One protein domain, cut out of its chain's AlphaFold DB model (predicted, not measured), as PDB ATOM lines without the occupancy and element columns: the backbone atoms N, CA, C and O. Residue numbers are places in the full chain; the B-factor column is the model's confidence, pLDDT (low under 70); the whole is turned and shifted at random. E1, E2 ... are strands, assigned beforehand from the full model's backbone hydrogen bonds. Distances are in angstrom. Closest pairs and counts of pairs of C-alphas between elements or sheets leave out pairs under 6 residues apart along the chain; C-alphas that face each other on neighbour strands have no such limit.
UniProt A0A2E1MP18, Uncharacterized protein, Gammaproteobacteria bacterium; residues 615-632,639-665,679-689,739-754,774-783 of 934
ATOM      1  N   LEU A 615      52.587  52.774 -16.674       83.56
ATOM      2  CA  LEU A 615      53.482  51.673 -16.313       83.56
ATOM      3  C   LEU A 615      53.278  50.441 -17.217       83.56
ATOM      4  O   LEU A 615      52.201  49.840 -17.265       83.56
ATOM      5  N   LYS A 616      54.340  50.028 -17.917       84.75
ATOM      6  CA  LYS A 616      54.427  48.755 -18.655       84.75
ATOM      7  C   LYS A 616      54.721  47.631 -17.649       84.75
ATOM      8  O   LYS A 616      55.741  47.694 -16.976       84.75
ATOM      9  N   ARG A 617      53.855  46.605 -17.561       90.38
ATOM     10  CA  ARG A 617      54.130  45.363 -16.796       90.38
ATOM     11  C   ARG A 617      55.502  44.809 -17.205       90.38
ATOM     12  O   ARG A 617      55.749  44.665 -18.404       90.38
ATOM     13  N   GLY A 618      56.356  44.495 -16.235       89.62
ATOM     14  CA  GLY A 618      57.733  44.064 -16.455       89.62
ATOM     15  C   GLY A 618      58.241  43.170 -15.326       89.62
ATOM     16  O   GLY A 618      58.118  43.504 -14.144       89.62
ATOM     17  N   LYS A 619      58.815  42.020 -15.707       91.75
ATOM     18  CA  LYS A 619      59.417  41.061 -14.774       91.75
ATOM     19  C   LYS A 619      60.485  41.769 -13.925       91.75
ATOM     20  O   LYS A 619      61.214  42.617 -14.430       91.75
ATOM     21  N   GLY A 620      60.556  41.428 -12.645       91.50
ATOM     22  CA  GLY A 620      61.492  41.991 -11.676       91.50
ATOM     23  C   GLY A 620      61.012  43.249 -10.948       91.50
ATOM     24  O   GLY A 620      61.467  43.458  -9.832       91.50
ATOM     25  N   PHE A 621      60.100  44.065 -11.507       92.44
ATOM     26  CA  PHE A 621      59.795  45.380 -10.907       92.44
ATOM     27  C   PHE A 621      58.321  45.782 -10.789       92.44
ATOM     28  O   PHE A 621      57.970  46.417  -9.795       92.44
ATOM     29  N   TYR A 622      57.459  45.468 -11.764       95.19
ATOM     30  CA  TYR A 622      56.055  45.894 -11.738       95.19
ATOM     31  C   TYR A 622      55.127  44.886 -12.407       95.19
ATOM     32  O   TYR A 622      55.285  44.544 -13.582       95.19
ATOM     33  N   ASP A 623      54.091  44.483 -11.678       95.50
ATOM     34  CA  ASP A 623      53.008  43.671 -12.211       95.50
ATOM     35  C   ASP A 623      51.641  44.185 -11.749       95.50
ATOM     36  O   ASP A 623      51.511  44.848 -10.722       95.50
ATOM     37  N   SER A 624      50.596  43.878 -12.513       94.44
ATOM     38  CA  SER A 624      49.224  44.201 -12.126       94.44
ATOM     39  C   SER A 624      48.226  43.250 -12.770       94.44
ATOM     40  O   SER A 624      48.335  42.950 -13.965       94.44
ATOM     41  N   PHE A 625      47.225  42.831 -12.001       91.81
ATOM     42  CA  PHE A 625      46.149  41.946 -12.443       91.81
ATOM     43  C   PHE A 625      44.835  42.266 -11.722       91.81
ATOM     44  O   PHE A 625      44.809  42.987 -10.723       91.81
ATOM     45  N   ILE A 626      43.739  41.712 -12.236       91.56
ATOM     46  CA  ILE A 626      42.408  41.792 -11.632       91.56
ATOM     47  C   ILE A 626      42.093  40.442 -10.985       91.56
ATOM     48  O   ILE A 626      42.363  39.402 -11.582       91.56
ATOM     49  N   TYR A 627      41.505  40.447  -9.790       86.75
ATOM     50  CA  TYR A 627      40.888  39.261  -9.199       86.75
ATOM     51  C   TYR A 627      39.481  39.586  -8.699       86.75
ATOM     52  O   TYR A 627      39.194  40.700  -8.264       86.75
ATOM     53  N   ILE A 628      38.591  38.601  -8.754       84.06
ATOM     54  CA  ILE A 628      37.286  38.666  -8.096       84.06
ATOM     55  C   ILE A 628      37.466  38.076  -6.698       84.06
ATOM     56  O   ILE A 628      37.900  36.925  -6.580       84.06
ATOM     57  N   GLY A 629      37.177  38.854  -5.655       80.81
ATOM     58  CA  GLY A 629      37.107  38.346  -4.286       80.81
ATOM     59  C   GLY A 629      35.928  37.385  -4.160       80.81
ATOM     60  O   GLY A 629      34.837  37.705  -4.610       80.81
ATOM     61  N   ASP A 630      36.160  36.216  -3.576       75.12
ATOM     62  CA  ASP A 630      35.203  35.096  -3.467       75.12
ATOM     63  C   ASP A 630      33.986  35.372  -2.563       75.12
ATOM     64  O   ASP A 630      32.993  34.654  -2.648       75.12
ATOM     65  N   GLY A 631      34.035  36.413  -1.729       71.00
ATOM     66  CA  GLY A 631      32.935  36.785  -0.834       71.00
ATOM     67  C   GLY A 631      32.818  35.904   0.415       71.00
ATOM     68  O   GLY A 631      31.861  36.071   1.168       71.00
ATOM     69  N   GLN A 632      33.776  35.001   0.654       67.56
ATOM     70  CA  GLN A 632      33.800  34.143   1.839       67.56
ATOM     71  C   GLN A 632      34.027  34.971   3.113       67.56
ATOM     72  O   GLN A 632      34.877  35.862   3.162       67.56
ATOM     73  N   GLY A 639      44.172  30.912   2.952       68.94
ATOM     74  CA  GLY A 639      44.535  32.156   2.267       68.94
ATOM     75  C   GLY A 639      44.769  31.947   0.769       68.94
ATOM     76  O   GLY A 639      45.464  31.017   0.355       68.94
ATOM     77  N   ARG A 640      44.178  32.809  -0.063       77.06
ATOM     78  CA  ARG A 640      44.138  32.591  -1.511       77.06
ATOM     79  C   ARG A 640      45.475  32.923  -2.164       77.06
ATOM     80  O   ARG A 640      45.894  34.079  -2.153       77.06
ATOM     81  N   ALA A 641      46.085  31.925  -2.799       81.38
ATOM     82  CA  ALA A 641      47.249  32.099  -3.658       81.38
ATOM     83  C   ALA A 641      46.853  32.776  -4.986       81.38
ATOM     84  O   ALA A 641      46.043  32.246  -5.749       81.38
ATOM     85  N   LEU A 642      47.443  33.933  -5.279       85.25
ATOM     86  CA  LEU A 642      47.293  34.659  -6.541       85.25
ATOM     87  C   LEU A 642      48.639  34.701  -7.266       85.25
ATOM     88  O   LEU A 642      49.623  35.212  -6.730       85.25
ATOM     89  N   ALA A 643      48.686  34.133  -8.473       87.44
ATOM     90  CA  ALA A 643      49.906  34.052  -9.271       87.44
ATOM     91  C   ALA A 643      50.282  35.415  -9.883       87.44
ATOM     92  O   ALA A 643      49.404  36.142 -10.347       87.44
ATOM     93  N   HIS A 644      51.578  35.734  -9.932       91.06
ATOM     94  CA  HIS A 644      52.082  36.994 -10.491       91.06
ATOM     95  C   HIS A 644      53.319  36.822 -11.379       91.06
ATOM     96  O   HIS A 644      54.110  35.894 -11.229       91.06
ATOM     97  N   ASN A 645      53.509  37.775 -12.292       90.12
ATOM     98  CA  ASN A 645      54.557  37.767 -13.315       90.12
ATOM     99  C   ASN A 645      55.822  38.551 -12.922       90.12
ATOM    100  O   ASN A 645      56.723  38.694 -13.748       90.12
ATOM    101  N   LEU A 646      55.925  39.040 -11.676       89.44
ATOM    102  CA  LEU A 646      57.174  39.633 -11.174       89.44
ATOM    103  C   LEU A 646      58.349  38.649 -11.265       89.44
ATOM    104  O   LEU A 646      59.440  39.063 -11.641       89.44
ATOM    105  N   GLY A 647      58.150  37.365 -10.933       90.56
ATOM    106  CA  GLY A 647      59.245  36.388 -10.840       90.56
ATOM    107  C   GLY A 647      60.339  36.784  -9.840       90.56
ATOM    108  O   GLY A 647      61.495  36.439 -10.054       90.56
ATOM    109  N   VAL A 648      59.941  37.568  -8.836       92.25
ATOM    110  CA  VAL A 648      60.622  37.967  -7.599       92.25
ATOM    111  C   VAL A 648      59.511  38.260  -6.584       92.25
ATOM    112  O   VAL A 648      58.371  38.549  -6.974       92.25
ATOM    113  N   LYS A 649      59.814  38.210  -5.286       90.38
ATOM    114  CA  LYS A 649      58.844  38.550  -4.233       90.38
ATOM    115  C   LYS A 649      58.431  40.037  -4.320       90.38
ATOM    116  O   LYS A 649      59.315  40.890  -4.411       90.38
ATOM    117  N   PRO A 650      57.131  40.387  -4.262       92.00
ATOM    118  CA  PRO A 650      56.695  41.780  -4.182       92.00
ATOM    119  C   PRO A 650      57.122  42.422  -2.856       92.00
ATOM    120  O   PRO A 650      57.054  41.806  -1.791       92.00
ATOM    121  N   GLU A 651      57.506  43.693  -2.917       93.50
ATOM    122  CA  GLU A 651      57.913  44.489  -1.754       93.50
ATOM    123  C   GLU A 651      56.864  45.538  -1.365       93.50
ATOM    124  O   GLU A 651      56.776  45.912  -0.196       93.50
ATOM    125  N   LEU A 652      56.044  45.968  -2.331       89.88
ATOM    126  CA  LEU A 652      54.901  46.861  -2.153       89.88
ATOM    127  C   LEU A 652      53.684  46.279  -2.885       89.88
ATOM    128  O   LEU A 652      53.770  45.928  -4.064       89.88
ATOM    129  N   ILE A 653      52.549  46.209  -2.193       90.12
ATOM    130  CA  ILE A 653      51.270  45.734  -2.731       90.12
ATOM    131  C   ILE A 653      50.212  46.811  -2.487       90.12
ATOM    132  O   ILE A 653      50.035  47.268  -1.356       90.12
ATOM    133  N   ILE A 654      49.490  47.190  -3.544       88.50
ATOM    134  CA  ILE A 654      48.351  48.112  -3.487       88.50
ATOM    135  C   ILE A 654      47.117  47.385  -4.020       88.50
ATOM    136  O   ILE A 654      47.108  46.956  -5.175       88.50
ATOM    137  N   ILE A 655      46.067  47.271  -3.207       86.69
ATOM    138  CA  ILE A 655      44.792  46.654  -3.600       86.69
ATOM    139  C   ILE A 655      43.700  47.725  -3.628       86.69
ATOM    140  O   ILE A 655      43.508  48.450  -2.649       86.69
ATOM    141  N   LYS A 656      42.961  47.795  -4.742       84.62
ATOM    142  CA  LYS A 656      41.814  48.694  -4.935       84.62
ATOM    143  C   LYS A 656      40.612  47.903  -5.474       84.62
ATOM    144  O   LYS A 656      40.782  47.170  -6.448       84.62
ATOM    145  N   PRO A 657      39.390  48.039  -4.928       82.62
ATOM    146  CA  PRO A 657      38.193  47.555  -5.611       82.62
ATOM    147  C   PRO A 657      37.985  48.305  -6.938       82.62
ATOM    148  O   PRO A 657      38.421  49.442  -7.113       82.62
ATOM    149  N   LEU A 658      37.298  47.658  -7.877       81.31
ATOM    150  CA  LEU A 658      36.896  48.231  -9.166       81.31
ATOM    151  C   LEU A 658      35.427  48.688  -9.175       81.31
ATOM    152  O   LEU A 658      34.993  49.351 -10.111       81.31
ATOM    153  N   SER A 659      34.656  48.353  -8.134       75.56
ATOM    154  CA  SER A 659      33.218  48.644  -8.034       75.56
ATOM    155  C   SER A 659      32.881  50.073  -7.584       75.56
ATOM    156  O   SER A 659      31.713  50.376  -7.360       75.56
ATOM    157  N   ASN A 660      33.875  50.941  -7.384       59.22
ATOM    158  CA  ASN A 660      33.697  52.342  -7.009       59.22
ATOM    159  C   ASN A 660      34.200  53.264  -8.130       59.22
ATOM    160  O   ASN A 660      35.373  53.270  -8.496       59.22
ATOM    161  N   SER A 661      33.284  54.069  -8.665       45.59
ATOM    162  CA  SER A 661      33.400  54.820  -9.924       45.59
ATOM    163  C   SER A 661      34.378  56.007  -9.911       45.59
ATOM    164  O   SER A 661      34.330  56.853 -10.802       45.59
ATOM    165  N   MET A 662      35.273  56.101  -8.921       48.38
ATOM    166  CA  MET A 662      36.135  57.264  -8.714       48.38
ATOM    167  C   MET A 662      37.589  56.907  -8.366       48.38
ATOM    168  O   MET A 662      37.903  55.932  -7.679       48.38
ATOM    169  N   TRP A 663      38.498  57.763  -8.837       47.31
ATOM    170  CA  TRP A 663      39.883  57.892  -8.361       47.31
ATOM    171  C   TRP A 663      40.042  59.075  -7.383       47.31
ATOM    172  O   TRP A 663      41.145  59.545  -7.134       47.31
ATOM    173  N   GLN A 664      38.935  59.566  -6.821       38.97
ATOM    174  CA  GLN A 664      38.931  60.643  -5.835       38.97
ATOM    175  C   GLN A 664      39.132  60.062  -4.427       38.97
ATOM    176  O   GLN A 664      38.312  59.261  -3.979       38.97
ATOM    177  N   THR A 665      40.159  60.506  -3.696       33.59
ATOM    178  CA  THR A 665      39.992  60.691  -2.246       33.59
ATOM    179  C   THR A 665      39.320  62.042  -2.053       33.59
ATOM    180  O   THR A 665      39.777  63.041  -2.614       33.59
ATOM    181  N   SER A 679      38.035  54.960   3.410       46.59
ATOM    182  CA  SER A 679      38.947  54.935   2.258       46.59
ATOM    183  C   SER A 679      39.216  53.489   1.801       46.59
ATOM    184  O   SER A 679      39.655  52.676   2.610       46.59
ATOM    185  N   PRO A 680      38.972  53.137   0.525       57.88
ATOM    186  CA  PRO A 680      38.862  51.744   0.080       57.88
ATOM    187  C   PRO A 680      40.179  51.170  -0.475       57.88
ATOM    188  O   PRO A 680      40.160  50.421  -1.449       57.88
ATOM    189  N   TRP A 681      41.321  51.556   0.095       58.38
ATOM    190  CA  TRP A 681      42.650  51.151  -0.373       58.38
ATOM    191  C   TRP A 681      43.354  50.323   0.699       58.38
ATOM    192  O   TRP A 681      43.399  50.739   1.854       58.38
ATOM    193  N   TYR A 682      43.955  49.200   0.307       75.38
ATOM    194  CA  TYR A 682      44.849  48.438   1.180       75.38
ATOM    195  C   TYR A 682      46.282  48.554   0.667       75.38
ATOM    196  O   TYR A 682      46.544  48.309  -0.513       75.38
ATOM    197  N   LEU A 683      47.190  48.937   1.564       79.56
ATOM    198  CA  LEU A 683      48.613  49.133   1.306       79.56
ATOM    199  C   LEU A 683      49.405  48.168   2.192       79.56
ATOM    200  O   LEU A 683      49.236  48.174   3.410       79.56
ATOM    201  N   TRP A 684      50.271  47.354   1.594       86.06
ATOM    202  CA  TRP A 684      51.174  46.460   2.319       86.06
ATOM    203  C   TRP A 684      52.608  46.639   1.827       86.06
ATOM    204  O   TRP A 684      52.842  46.816   0.632       86.06
ATOM    205  N   HIS A 685      53.562  46.573   2.755       83.12
ATOM    206  CA  HIS A 685      54.991  46.722   2.500       83.12
ATOM    207  C   HIS A 685      55.769  45.630   3.244       83.12
ATOM    208  O   HIS A 685      55.464  45.345   4.404       83.12
ATOM    209  N   LYS A 686      56.789  45.045   2.606       78.19
ATOM    210  CA  LYS A 686      57.543  43.890   3.139       78.19
ATOM    211  C   LYS A 686      58.129  44.092   4.541       78.19
ATOM    212  O   LYS A 686      58.116  43.164   5.343       78.19
ATOM    213  N   ASP A 687      58.598  45.301   4.848       75.00
ATOM    214  CA  ASP A 687      59.293  45.617   6.103       75.00
ATOM    215  C   ASP A 687      58.320  46.053   7.215       75.00
ATOM    216  O   ASP A 687      58.710  46.724   8.172       75.00
ATOM    217  N   TYR A 688      57.032  45.705   7.097       67.75
ATOM    218  CA  TYR A 688      56.009  46.020   8.092       67.75
ATOM    219  C   TYR A 688      56.199  45.217   9.390       67.75
ATOM    220  O   TYR A 688      55.528  44.219   9.653       67.75
ATOM    221  N   LYS A 689      57.117  45.692  10.235       60.47
ATOM    222  CA  LYS A 689      57.203  45.316  11.648       60.47
ATOM    223  C   LYS A 689      56.373  46.288  12.482       60.47
ATOM    224  O   LYS A 689      56.716  47.468  12.596       60.47
ATOM    225  N   LEU A 739      55.929  29.373   6.828       41.75
ATOM    226  CA  LEU A 739      55.067  28.524   5.992       41.75
ATOM    227  C   LEU A 739      55.937  27.510   5.233       41.75
ATOM    228  O   LEU A 739      56.040  27.548   4.005       41.75
ATOM    229  N   THR A 740      56.572  26.603   5.982       37.53
ATOM    230  CA  THR A 740      57.578  25.620   5.529       37.53
ATOM    231  C   THR A 740      56.978  24.473   4.694       37.53
ATOM    232  O   THR A 740      57.123  23.296   5.016       37.53
ATOM    233  N   GLY A 741      56.257  24.833   3.631       47.03
ATOM    234  CA  GLY A 741      55.527  23.933   2.733       47.03
ATOM    235  C   GLY A 741      54.626  24.635   1.703       47.03
ATOM    236  O   GLY A 741      53.952  23.953   0.933       47.03
ATOM    237  N   GLY A 742      54.582  25.974   1.670       49.59
ATOM    238  CA  GLY A 742      53.907  26.720   0.602       49.59
ATOM    239  C   GLY A 742      54.767  26.815  -0.674       49.59
ATOM    240  O   GLY A 742      55.988  26.916  -0.563       49.59
ATOM    241  N   PRO A 743      54.176  26.795  -1.885       49.22
ATOM    242  CA  PRO A 743      54.905  27.011  -3.136       49.22
ATOM    243  C   PRO A 743      55.515  28.419  -3.239       49.22
ATOM    244  O   PRO A 743      54.934  29.396  -2.773       49.22
ATOM    245  N   GLU A 744      56.656  28.490  -3.933       61.84
ATOM    246  CA  GLU A 744      57.556  29.644  -4.101       61.84
ATOM    247  C   GLU A 744      56.919  31.053  -3.967       61.84
ATOM    248  O   GLU A 744      56.117  31.455  -4.825       61.84
ATOM    249  N   PRO A 745      57.334  31.874  -2.975       56.25
ATOM    250  CA  PRO A 745      56.804  33.227  -2.758       56.25
ATOM    251  C   PRO A 745      57.253  34.254  -3.817       56.25
ATOM    252  O   PRO A 745      56.839  35.412  -3.775       56.25
ATOM    253  N   GLU A 746      58.087  33.854  -4.781       72.12
ATOM    254  CA  GLU A 746      58.402  34.638  -5.987       72.12
ATOM    255  C   GLU A 746      57.311  34.557  -7.069       72.12
ATOM    256  O   GLU A 746      57.362  35.284  -8.067       72.12
ATOM    257  N   LYS A 747      56.343  33.648  -6.889       65.62
ATOM    258  CA  LYS A 747      55.328  33.281  -7.882       65.62
ATOM    259  C   LYS A 747      53.892  33.476  -7.389       65.62
ATOM    260  O   LYS A 747      53.011  33.685  -8.227       65.62
ATOM    261  N   TYR A 748      53.647  33.396  -6.079       73.12
ATOM    262  CA  TYR A 748      52.312  33.485  -5.479       73.12
ATOM    263  C   TYR A 748      52.253  34.465  -4.303       73.12
ATOM    264  O   TYR A 748      53.065  34.404  -3.382       73.12
ATOM    265  N   ILE A 749      51.208  35.294  -4.279       71.88
ATOM    266  CA  ILE A 749      50.821  36.097  -3.112       71.88
ATOM    267  C   ILE A 749      49.681  35.401  -2.390       71.88
ATOM    268  O   ILE A 749      48.658  35.104  -3.003       71.88
ATOM    269  N   TYR A 750      49.830  35.219  -1.083       68.00
ATOM    270  CA  TYR A 750      48.772  34.725  -0.212       68.00
ATOM    271  C   TYR A 750      47.965  35.889   0.363       68.00
ATOM    272  O   TYR A 750      48.436  36.609   1.243       68.00
ATOM    273  N   LEU A 751      46.736  36.069  -0.126       65.69
ATOM    274  CA  LEU A 751      45.762  36.971   0.484       65.69
ATOM    275  C   LEU A 751      44.898  36.188   1.481       65.69
ATOM    276  O   LEU A 751      43.861  35.632   1.122       65.69
ATOM    277  N   GLY A 752      45.345  36.133   2.739       49.22
ATOM    278  CA  GLY A 752      44.540  35.657   3.868       49.22
ATOM    279  C   GLY A 752      45.340  35.069   5.035       49.22
ATOM    280  O   GLY A 752      46.383  34.458   4.834       49.22
ATOM    281  N   ASN A 753      44.770  35.216   6.236       41.69
ATOM    282  CA  ASN A 753      45.108  34.541   7.495       41.69
ATOM    283  C   ASN A 753      46.521  34.751   8.101       41.69
ATOM    284  O   ASN A 753      47.403  33.908   7.956       41.69
ATOM    285  N   THR A 754      46.661  35.791   8.936       38.94
ATOM    286  CA  THR A 754      47.416  35.699  10.205       38.94
ATOM    287  C   THR A 754      46.666  36.422  11.333       38.94
ATOM    288  O   THR A 754      46.041  37.466  11.130       38.94
ATOM    289  N   LYS A 774      33.216  40.864  -5.326       80.44
ATOM    290  CA  LYS A 774      33.662  42.176  -5.824       80.44
ATOM    291  C   LYS A 774      34.939  42.035  -6.660       80.44
ATOM    292  O   LYS A 774      35.866  41.353  -6.224       80.44
ATOM    293  N   PRO A 775      35.035  42.686  -7.833       84.44
ATOM    294  CA  PRO A 775      36.280  42.762  -8.585       84.44
ATOM    295  C   PRO A 775      37.244  43.771  -7.941       84.44
ATOM    296  O   PRO A 775      36.851  44.883  -7.580       84.44
ATOM    297  N   TYR A 776      38.515  43.392  -7.843       87.12
ATOM    298  CA  TYR A 776      39.630  44.188  -7.335       87.12
ATOM    299  C   TYR A 776      40.767  44.201  -8.358       87.12
ATOM    300  O   TYR A 776      41.004  43.204  -9.039       87.12
ATOM    301  N   ILE A 777      41.505  45.305  -8.430       91.19
ATOM    302  CA  ILE A 777      42.805  45.381  -9.097       91.19
ATOM    303  C   ILE A 777      43.915  45.397  -8.047       91.19
ATOM    304  O   ILE A 777      43.808  46.066  -7.014       91.19
ATOM    305  N   VAL A 778      44.978  44.645  -8.323       91.94
ATOM    306  CA  VAL A 778      46.202  44.606  -7.524       91.94
ATOM    307  C   VAL A 778      47.332  45.201  -8.349       91.94
ATOM    308  O   VAL A 778      47.516  44.831  -9.510       91.94
ATOM    309  N   TYR A 779      48.097  46.097  -7.733       93.25
ATOM    310  CA  TYR A 779      49.368  46.598  -8.244       93.25
ATOM    311  C   TYR A 779      50.487  46.065  -7.355       93.25
ATOM    312  O   TYR A 779      50.424  46.183  -6.128       93.25
ATOM    313  N   LEU A 780      51.499  45.477  -7.981       93.88
ATOM    314  CA  LEU A 780      52.648  44.862  -7.336       93.88
ATOM    315  C   LEU A 780      53.910  45.568  -7.785       93.88
ATOM    316  O   LEU A 780      54.122  45.739  -8.986       93.88
ATOM    317  N   PHE A 781      54.771  45.901  -6.834       94.88
ATOM    318  CA  PHE A 781      56.080  46.461  -7.124       94.88
ATOM    319  C   PHE A 781      57.167  45.713  -6.346       94.88
ATOM    320  O   PHE A 781      56.939  45.258  -5.221       94.88
ATOM    321  N   ALA A 782      58.355  45.616  -6.936       94.94
ATOM    322  CA  ALA A 782      59.578  45.122  -6.304       94.94
ATOM    323  C   ALA A 782      60.765  46.036  -6.666       94.94
ATOM    324  O   ALA A 782      60.725  46.722  -7.691       94.94
ATOM    325  N   THR A 783      61.807  46.073  -5.829       93.69
ATOM    326  CA  THR A 783      63.091  46.713  -6.153       93.69
ATOM    327  C   THR A 783      63.822  45.901  -7.219       93.69
ATOM    328  O   THR A 783      64.187  44.750  -6.987       93.69
TER     329      THR A 783
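This is residues 615 to 632, 639 to 665, 679 to 689, 739 to 754 and 774 to 783 of the 934 residues of an uncharacterized protein of Gammaproteobacteria bacterium (UniProt A0A2E1MP18). With little regular structure, this is a twisted four-strand wall, E1, E6, E3, E4, with the small sheet E2 and E5 set off from one of its faces. The printed part has 82 residues, 32 in strands E1 to E6, no named helix, class all strand, both sheets antiparallel. It is compact, radius of gyration of the C-alphas 13.2 A, spans 39 by 32 by 25 A.

Start at edge strand E1, residues 622 to 628; N 623 and O 780 of antiparallel E6, residues 775 to 781, are 3.0 A apart. Next find E3, residues 652 to 657, antiparallel to E6, N 654 and O 779 at 2.9 A. Edge strand E4, residues 682 to 685, is antiparallel to E3, N 653 and O 684 at 2.9 A. E2, residues 640 to 643, and E5, residues 748 to 751, are antiparallel, N 642 and O 749 at 2.8 A. E1 and E2 are only just apart, closest 8.3 A.

Find C-alpha 622 at (56.055, 45.894, -11.738), where E1 begins its 20.4 A. E3 runs 17.1 A, and E6 20.2 A to C-alpha 781 at (56.080, 46.461, -7.124).

Four cuts leave C-alpha gaps: 632 to 639, 10.9 A; 665 to 679, 7.4 A; 689 to 739, 17.8 A; 754 to 774, 22.1 A. Confidence is low at 26 residues, among them 739 to 745.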